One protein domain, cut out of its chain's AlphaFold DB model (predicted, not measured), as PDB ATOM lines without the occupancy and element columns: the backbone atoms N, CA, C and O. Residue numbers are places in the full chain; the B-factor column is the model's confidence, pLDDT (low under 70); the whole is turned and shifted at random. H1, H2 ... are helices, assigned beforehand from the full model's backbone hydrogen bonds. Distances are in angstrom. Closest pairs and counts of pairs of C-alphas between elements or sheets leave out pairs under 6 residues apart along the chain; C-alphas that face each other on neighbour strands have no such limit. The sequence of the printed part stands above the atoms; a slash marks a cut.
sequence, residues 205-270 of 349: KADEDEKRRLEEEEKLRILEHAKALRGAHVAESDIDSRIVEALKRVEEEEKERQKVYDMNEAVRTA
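This is residues 205 to 270 of the 349 residues of the protein "TAF4 domain-containing protein" of Plasmodiophora brassicae (UniProt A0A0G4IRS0). Two long helices, H1 and H2, make a wide, open V: the later part of H1 meets the early part of H2, and a looped link of eight residues turns the chain from one to the other. The two arms of the V, residues 205 to 218 of H1 and 252 to 270 of H2, stick out free from a small compact body at the corner. The printed part has 66 residues with two named helices, H1 then H2, and no named strand; its class is all helix. It is only just extended, close to loose, with a radius of gyration of the C-alphas of 16.7 A, and its flat outline spans 52 by 38 by 14 A.

H1 holds residues 205 to 232 and is 40.5 A long from first to last C-alpha, beginning at C-alpha 205 at (125.767, 165.528, 152.598). H2 holds residues 241 to 270, is 43.4 A long, begins at C-alpha 241 at (153.774, 179.689, 151.134) and ends at C-alpha 270 at (156.572, 163.696, 110.863).

H1 and H2 touch, with residues 222 to 230 of H1 and residues 242 to 247 of H2 alone. Their closest C-alphas, those of Ala 226 and Leu 247, are 5.2 A apart. Their lines are about perpendicular, at 76 degrees. In both helices every O i to N i+4 pair is within hydrogen-bond range.

The C-alphas farthest apart, those of Asp 207 and Ala 270, are 52.8 A apart. Without the stretches that stand free, the body of 33 residues spans 21 by 18 by 16 A. The printed part has no cut, and the link from H1 to H2 is short. Mean pLDDT of the printed part is 81.4; residues 230 to 231 and 233 to 239 are under 70.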
ATOM      1  N   LYS A 205     125.301 165.614 153.986       91.00
ATOM      2  CA  LYS A 205     125.767 165.528 152.598       91.00
ATOM      3  C   LYS A 205     125.726 166.896 151.901       91.00
ATOM      4  O   LYS A 205     126.658 167.223 151.180       91.00
ATOM      5  N   ALA A 206     124.671 167.680 152.119       90.81
ATOM      6  CA  ALA A 206     124.577 169.034 151.581       90.81
ATOM      7  C   ALA A 206     125.684 169.943 152.145       90.81
ATOM      8  O   ALA A 206     126.318 170.659 151.376       90.81
ATOM      9  N   ASP A 207     125.978 169.835 153.444       93.31
ATOM     10  CA  ASP A 207     127.066 170.576 154.090       93.31
ATOM     11  C   ASP A 207     128.447 170.169 153.535       93.31
ATOM     12  O   ASP A 207     129.311 171.014 153.307       93.31
ATOM     13  N   GLU A 208     128.671 168.873 153.286       94.94
ATOM     14  CA  GLU A 208     129.899 168.368 152.653       94.94
ATOM     15  C   GLU A 208     130.070 168.887 151.218       94.94
ATOM     16  O   GLU A 208     131.182 169.240 150.814       94.94
ATOM     17  N   ASP A 209     128.981 168.947 150.449       91.44
ATOM     18  CA  ASP A 209     128.990 169.462 149.080       91.44
ATOM     19  C   ASP A 209     129.228 170.987 149.061       91.44
ATOM     20  O   ASP A 209     130.007 171.479 148.239       91.44
ATOM     21  N   GLU A 210     128.643 171.741 149.998       91.56
ATOM     22  CA  GLU A 210     128.910 173.176 150.160       91.56
ATOM     23  C   GLU A 210     130.364 173.439 150.563       91.56
ATOM     24  O   GLU A 210     131.034 174.281 149.957       91.56
ATOM     25  N   LYS A 211     130.886 172.674 151.527       93.94
ATOM     26  CA  LYS A 211     132.287 172.759 151.944       93.94
ATOM     27  C   LYS A 211     133.233 172.502 150.773       93.94
ATOM     28  O   LYS A 211     134.176 173.265 150.581       93.94
ATOM     29  N   ARG A 212     132.959 171.483 149.953       91.69
ATOM     30  CA  ARG A 212     133.756 171.197 148.753       91.69
ATOM     31  C   ARG A 212     133.735 172.359 147.764       91.69
ATOM     32  O   ARG A 212     134.780 172.717 147.235       91.69
ATOM     33  N   ARG A 213     132.570 172.975 147.544       92.44
ATOM     34  CA  ARG A 213     132.446 174.136 146.653       92.44
ATOM     35  C   ARG A 213     133.288 175.317 147.143       92.44
ATOM     36  O   ARG A 213     133.948 175.962 146.337       92.44
ATOM     37  N   LEU A 214     133.282 175.579 148.451       91.31
ATOM     38  CA  LEU A 214     134.090 176.641 149.060       91.31
ATOM     39  C   LEU A 214     135.593 176.341 148.981       91.31
ATOM     40  O   LEU A 214     136.370 177.231 148.652       91.31
ATOM     41  N   GLU A 215     136.005 175.095 149.227       88.81
ATOM     42  CA  GLU A 215     137.403 174.665 149.075       88.81
ATOM     43  C   GLU A 215     137.883 174.789 147.617       88.81
ATOM     44  O   GLU A 215     139.014 175.205 147.359       88.81
ATOM     45  N   GLU A 216     137.028 174.468 146.643       86.44
ATOM     46  CA  GLU A 216     137.317 174.656 145.217       86.44
ATOM     47  C   GLU A 216     137.424 176.142 144.840       86.44
ATOM     48  O   GLU A 216     138.337 176.517 144.104       86.44
ATOM     49  N   GLU A 217     136.551 176.997 145.372       87.12
ATOM     50  CA  GLU A 217     136.598 178.449 145.163       87.12
ATOM     51  C   GLU A 217     137.849 179.081 145.796       87.12
ATOM     52  O   GLU A 217     138.532 179.881 145.152       87.12
ATOM     53  N   GLU A 218     138.221 178.671 147.014       85.12
ATOM     54  CA  GLU A 218     139.471 179.091 147.658       85.12
ATOM     55  C   GLU A 218     140.682 178.653 146.825       85.12
ATOM     56  O   GLU A 218     141.582 179.451 146.557       85.12
ATOM     57  N   LYS A 219     140.687 177.406 146.343       85.31
ATOM     58  CA  LYS A 219     141.755 176.892 145.481       85.31
ATOM     59  C   LYS A 219     141.865 177.680 144.176       85.31
ATOM     60  O   LYS A 219     142.979 177.977 143.743       85.31
ATOM     61  N   LEU A 220     140.739 178.032 143.554       83.38
ATOM     62  CA  LEU A 220     140.718 178.865 142.350       83.38
ATOM     63  C   LEU A 220     141.255 180.267 142.633       83.38
ATOM     64  O   LEU A 220     142.071 180.756 141.857       83.38
ATOM     65  N   ARG A 221     140.881 180.870 143.763       83.19
ATOM     66  CA  ARG A 221     141.385 182.180 144.192       83.19
ATOM     67  C   ARG A 221     142.898 182.173 144.419       83.19
ATOM     68  O   ARG A 221     143.587 183.089 143.979       83.19
ATOM     69  N   ILE A 222     143.427 181.137 145.072       82.44
ATOM     70  CA  ILE A 222     144.874 180.964 145.281       82.44
ATOM     71  C   ILE A 222     145.589 180.822 143.933       82.44
ATOM     72  O   ILE A 222     146.625 181.444 143.708       82.44
ATOM     73  N   LEU A 223     145.023 180.039 143.015       80.25
ATOM     74  CA  LEU A 223     145.585 179.818 141.685       80.25
ATOM     75  C   LEU A 223     145.520 181.076 140.803       80.25
ATOM     76  O   LEU A 223     146.454 181.344 140.047       80.25
ATOM     77  N   GLU A 224     144.451 181.862 140.901       83.75
ATOM     78  CA  GLU A 224     144.313 183.158 140.234       83.75
ATOM     79  C   GLU A 224     145.344 184.161 140.759       83.75
ATOM     80  O   GLU A 224     146.045 184.793 139.967       83.75
ATOM     81  N   HIS A 225     145.514 184.240 142.081       81.94
ATOM     82  CA  HIS A 225     146.520 185.103 142.690       81.94
ATOM     83  C   HIS A 225     147.943 184.682 142.291       81.94
ATOM     84  O   HIS A 225     148.736 185.530 141.885       81.94
ATOM     85  N   ALA A 226     148.245 183.378 142.290       80.62
ATOM     86  CA  ALA A 226     149.527 182.851 141.813       80.62
ATOM     87  C   ALA A 226     149.803 183.241 140.347       80.62
ATOM     88  O   ALA A 226     150.905 183.677 140.010       80.62
ATOM     89  N   LYS A 227     148.796 183.155 139.467       78.94
ATOM     90  CA  LYS A 227     148.921 183.575 138.060       78.94
ATOM     91  C   LYS A 227     149.126 185.084 137.904       78.94
ATOM     92  O   LYS A 227     149.945 185.494 137.084       78.94
ATOM     93  N   ALA A 228     148.414 185.904 138.678       77.38
ATOM     94  CA  ALA A 228     148.573 187.358 138.655       77.38
ATOM     95  C   ALA A 228     149.990 187.776 139.080       77.38
ATOM     96  O   ALA A 228     150.611 188.637 138.457       77.38
ATOM     97  N   LEU A 229     150.532 187.102 140.093       72.25
ATOM     98  CA  LEU A 229     151.865 187.341 140.633       72.25
ATOM     99  C   LEU A 229     152.981 186.936 139.665       72.25
ATOM    100  O   LEU A 229     153.946 187.684 139.497       72.25
ATOM    101  N   ARG A 230     152.802 185.814 138.950       69.25
ATOM    102  CA  ARG A 230     153.665 185.414 137.825       69.25
ATOM    103  C   ARG A 230     153.738 186.502 136.753       69.25
ATOM    104  O   ARG A 230     154.814 186.772 136.233       69.25
ATOM    105  N   GLY A 231     152.604 187.130 136.433       68.88
ATOM    106  CA  GLY A 231     152.538 188.225 135.462       68.88
ATOM    107  C   GLY A 231     153.160 189.537 135.952       68.88
ATOM    108  O   GLY A 231     153.632 190.324 135.137       68.88
ATOM    109  N   ALA A 232     153.186 189.765 137.268       71.25
ATOM    110  CA  ALA A 232     153.674 190.998 137.883       71.25
ATOM    111  C   ALA A 232     155.146 190.946 138.350       71.25
ATOM    112  O   ALA A 232     155.656 191.962 138.818       71.25
ATOM    113  N   HIS A 233     155.836 189.803 138.215       61.41
ATOM    114  CA  HIS A 233     157.248 189.599 138.591       61.41
ATOM    115  C   HIS A 233     157.590 190.124 140.006       61.41
ATOM    116  O   HIS A 233     158.626 190.755 140.241       61.41
ATOM    117  N   VAL A 234     156.676 189.889 140.949       64.75
ATOM    118  CA  VAL A 234     156.806 190.293 142.354       64.75
ATOM    119  C   VAL A 234     157.792 189.365 143.068       64.75
ATOM    120  O   VAL A 234     157.837 188.170 142.787       64.75
ATOM    121  N   ALA A 235     158.606 189.918 143.971       59.62
ATOM    122  CA  ALA A 235     159.645 189.175 144.681       59.62
ATOM    123  C   ALA A 235     159.063 188.109 145.632       59.62
ATOM    124  O   ALA A 235     158.142 188.384 146.395       59.62
ATOM    125  N   GLU A 236     159.664 186.912 145.617       61.12
ATOM    126  CA  GLU A 236     159.262 185.691 146.345       61.12
ATOM    127  C   GLU A 236     159.073 185.875 147.871       61.12
ATOM    128  O   GLU A 236     158.370 185.096 148.509       61.12
ATOM    129  N   SER A 237     159.718 186.878 148.480       59.38
ATOM    130  CA  SER A 237     159.850 187.008 149.940       59.38
ATOM    131  C   SER A 237     158.596 187.479 150.679       59.38
ATOM    132  O   SER A 237     158.518 187.274 151.889       59.38
ATOM    133  N   ASP A 238     157.626 188.073 149.980       60.19
ATOM    134  CA  ASP A 238     156.434 188.694 150.589       60.19
ATOM    135  C   ASP A 238     155.147 187.878 150.354       60.19
ATOM    136  O   ASP A 238     154.035 188.372 150.541       60.19
ATOM    137  N   ILE A 239     155.285 186.628 149.903       63.97
ATOM    138  CA  ILE A 239     154.193 185.833 149.336       63.97
ATOM    139  C   ILE A 239     153.891 184.631 150.234       63.97
ATOM    140  O   ILE A 239     154.795 183.928 150.687       63.97
ATOM    141  N   ASP A 240     152.604 184.353 150.466       76.69
ATOM    142  CA  ASP A 240     152.181 183.198 151.260       76.69
ATOM    143  C   ASP A 240     152.703 181.881 150.664       76.69
ATOM    144  O   ASP A 240     152.549 181.602 149.472       76.69
ATOM    145  N   SER A 241     153.229 181.004 151.520       75.44
ATOM    146  CA  SER A 241     153.774 179.689 151.134       75.44
ATOM    147  C   SER A 241     152.811 178.825 150.300       75.44
ATOM    148  O   SER A 241     153.252 178.115 149.398       75.44
ATOM    149  N   ARG A 242     151.492 178.925 150.536       75.00
ATOM    150  CA  ARG A 242     150.452 178.233 149.744       75.00
ATOM    151  C   ARG A 242     150.370 178.737 148.299       75.00
ATOM    152  O   ARG A 242     150.109 177.952 147.391       75.00
ATOM    153  N   ILE A 243     150.585 180.035 148.084       76.25
ATOM    154  CA  ILE A 243     150.588 180.660 146.755       76.25
ATOM    155  C   ILE A 243     151.866 180.264 146.013       76.25
ATOM    156  O   ILE A 243     151.796 179.917 144.837       76.25
ATOM    157  N   VAL A 244     153.005 180.231 146.711       78.81
ATOM    158  CA  VAL A 244     154.292 179.763 146.168       78.81
ATOM    159  C   VAL A 244     154.209 178.296 145.722       78.81
ATOM    160  O   VAL A 244     154.609 177.951 144.609       78.81
ATOM    161  N   GLU A 245     153.624 177.422 146.545       81.69
ATOM    162  CA  GLU A 245     153.418 176.014 146.186       81.69
ATOM    163  C   GLU A 245     152.468 175.858 144.982       81.69
ATOM    164  O   GLU A 245     152.743 175.074 144.067       81.69
ATOM    165  N   ALA A 246     151.385 176.641 144.931       82.19
ATOM    166  CA  ALA A 246     150.468 176.660 143.792       82.19
ATOM    167  C   ALA A 246     151.142 177.168 142.506       82.19
ATOM    168  O   ALA A 246     150.929 176.590 141.441       82.19
ATOM    169  N   LEU A 247     151.985 178.199 142.600       77.31
ATOM    170  CA  LEU A 247     152.745 178.743 141.477       77.31
ATOM    171  C   LEU A 247     153.693 177.693 140.889       77.31
ATOM    172  O   LEU A 247     153.694 177.474 139.676       77.31
ATOM    173  N   LYS A 248     154.432 176.987 141.751       83.81
ATOM    174  CA  LYS A 248     155.336 175.902 141.346       83.81
ATOM    175  C   LYS A 248     154.592 174.757 140.657       83.81
ATOM    176  O   LYS A 248     155.061 174.225 139.654       83.81
ATOM    177  N   ARG A 249     153.412 174.390 141.167       82.25
ATOM    178  CA  ARG A 249     152.565 173.350 140.566       82.25
ATOM    179  C   ARG A 249     152.029 173.758 139.191       82.25
ATOM    180  O   ARG A 249     152.025 172.938 138.279       82.25
ATOM    181  N   VAL A 250     151.602 175.014 139.039       81.19
ATOM    182  CA  VAL A 250     151.152 175.567 137.750       81.19
ATOM    183  C   VAL A 250     152.297 175.583 136.735       81.19
ATOM    184  O   VAL A 250     152.088 175.240 135.576       81.19
ATOM    185  N   GLU A 251     153.509 175.932 137.165       80.12
ATOM    186  CA  GLU A 251     154.696 175.915 136.309       80.12
ATOM    187  C   GLU A 251     155.062 174.502 135.825       80.12
ATOM    188  O   GLU A 251     155.412 174.309 134.658       80.12
ATOM    189  N   GLU A 252     154.958 173.500 136.699       86.00
ATOM    190  CA  GLU A 252     155.214 172.106 136.332       86.00
ATOM    191  C   GLU A 252     154.177 171.574 135.328       86.00
ATOM    192  O   GLU A 252     154.552 170.959 134.325       86.00
ATOM    193  N   GLU A 253     152.894 171.887 135.537       83.62
ATOM    194  CA  GLU A 253     151.801 171.530 134.622       83.62
ATOM    195  C   GLU A 253     151.944 172.218 133.253       83.62
ATOM    196  O   GLU A 253     151.746 171.589 132.211       83.62
ATOM    197  N   GLU A 254     152.348 173.491 133.222       81.69
ATOM    198  CA  GLU A 254     152.613 174.221 131.976       81.69
ATOM    199  C   GLU A 254     153.777 173.593 131.200       81.69
ATOM    200  O   GLU A 254     153.679 173.384 129.988       81.69
ATOM    201  N   LYS A 255     154.851 173.205 131.898       84.12
ATOM    202  CA  LYS A 255     155.997 172.520 131.290       84.12
ATOM    203  C   LYS A 255     155.615 171.159 130.715       84.12
ATOM    204  O   LYS A 255     156.119 170.779 129.659       84.12
ATOM    205  N   GLU A 256     154.749 170.406 131.386       86.62
ATOM    206  CA  GLU A 256     154.246 169.133 130.867       86.62
ATOM    207  C   GLU A 256     153.328 169.338 129.655       86.62
ATOM    208  O   GLU A 256     153.506 168.678 128.628       86.62
ATOM    209  N   ARG A 257     152.412 170.310 129.718       86.44
ATOM    210  CA  ARG A 257     151.544 170.674 128.592       86.44
ATOM    211  C   ARG A 257     152.351 171.121 127.375       86.44
ATOM    212  O   ARG A 257     152.002 170.735 126.259       86.44
ATOM    213  N   GLN A 258     153.436 171.867 127.583       86.44
ATOM    214  CA  GLN A 258     154.345 172.269 126.515       86.44
ATOM    215  C   GLN A 258     155.045 171.056 125.897       86.44
ATOM    216  O   GLN A 258     155.024 170.910 124.684       86.44
ATOM    217  N   LYS A 259     155.555 170.113 126.702       92.56
ATOM    218  CA  LYS A 259     156.142 168.866 126.171       92.56
ATOM    219  C   LYS A 259     155.151 168.065 125.327       92.56
ATOM    220  O   LYS A 259     155.532 167.507 124.302       92.56
ATOM    221  N   VAL A 260     153.889 167.985 125.752       89.00
ATOM    222  CA  VAL A 260     152.834 167.303 124.982       89.00
ATOM    223  C   VAL A 260     152.523 168.062 123.691       89.00
ATOM    224  O   VAL A 260     152.360 167.436 122.645       89.00
ATOM    225  N   TYR A 261     152.460 169.394 123.740       91.50
ATOM    226  CA  TYR A 261     152.291 170.234 122.555       91.50
ATOM    227  C   TYR A 261     153.445 170.038 121.561       91.50
ATOM    228  O   TYR A 261     153.185 169.718 120.404       91.50
ATOM    229  N   ASP A 262     154.691 170.102 122.032       90.38
ATOM    230  CA  ASP A 262     155.901 169.908 121.229       90.38
ATOM    231  C   ASP A 262     155.946 168.495 120.620       90.38
ATOM    232  O   ASP A 262     156.275 168.319 119.447       90.38
ATOM    233  N   MET A 263     155.555 167.465 121.383       89.06
ATOM    234  CA  MET A 263     155.430 166.095 120.876       89.06
ATOM    235  C   MET A 263     154.359 165.993 119.780       89.06
ATOM    236  O   MET A 263     154.596 165.375 118.744       89.06
ATOM    237  N   ASN A 264     153.191 166.612 119.969       86.12
ATOM    238  CA  ASN A 264     152.117 166.622 118.973       86.12
ATOM    239  C   ASN A 264     152.500 167.412 117.709       86.12
ATOM    240  O   ASN A 264     152.127 167.024 116.598       86.12
ATOM    241  N   GLU A 265     153.257 168.498 117.856       88.19
ATOM    242  CA  GLU A 265     153.817 169.277 116.752       88.19
ATOM    243  C   GLU A 265     154.881 168.480 115.982       88.19
ATOM    244  O   GLU A 265     154.856 168.433 114.746       88.19
ATOM    245  N   ALA A 266     155.747 167.752 116.690       85.94
ATOM    246  CA  ALA A 266     156.711 166.834 116.092       85.94
ATOM    247  C   ALA A 266     156.019 165.695 115.323       85.94
ATOM    248  O   ALA A 266     156.408 165.388 114.196       85.94
ATOM    249  N   VAL A 267     154.944 165.115 115.872       85.56
ATOM    250  CA  VAL A 267     154.125 164.096 115.190       85.56
ATOM    251  C   VAL A 267     153.454 164.666 113.936       85.56
ATOM    252  O   VAL A 267     153.475 164.022 112.890       85.56
ATOM    253  N   ARG A 268     152.900 165.886 113.995       75.62
ATOM    254  CA  ARG A 268     152.328 166.575 112.821       75.62
ATOM    255  C   ARG A 268     153.359 166.793 111.718       75.62
ATOM    256  O   ARG A 268     153.054 166.574 110.550       75.62
ATOM    257  N   THR A 269     154.567 167.190 112.095       81.56
ATOM    258  CA  THR A 269     155.668 167.425 111.156       81.56
ATOM    259  C   THR A 269     156.162 166.111 110.547       81.56
ATOM    260  O   THR A 269     156.409 166.046 109.347       81.56
ATOM    261  N   ALA A 270     156.212 165.032 111.335       74.00
ATOM    262  CA  ALA A 270     156.572 163.696 110.863       74.00
ATOM    263  C   ALA A 270     155.503 163.059 109.950       74.00
ATOM    264  O   ALA A 270     155.845 162.314 109.034       74.00
TER     265      ALA A 270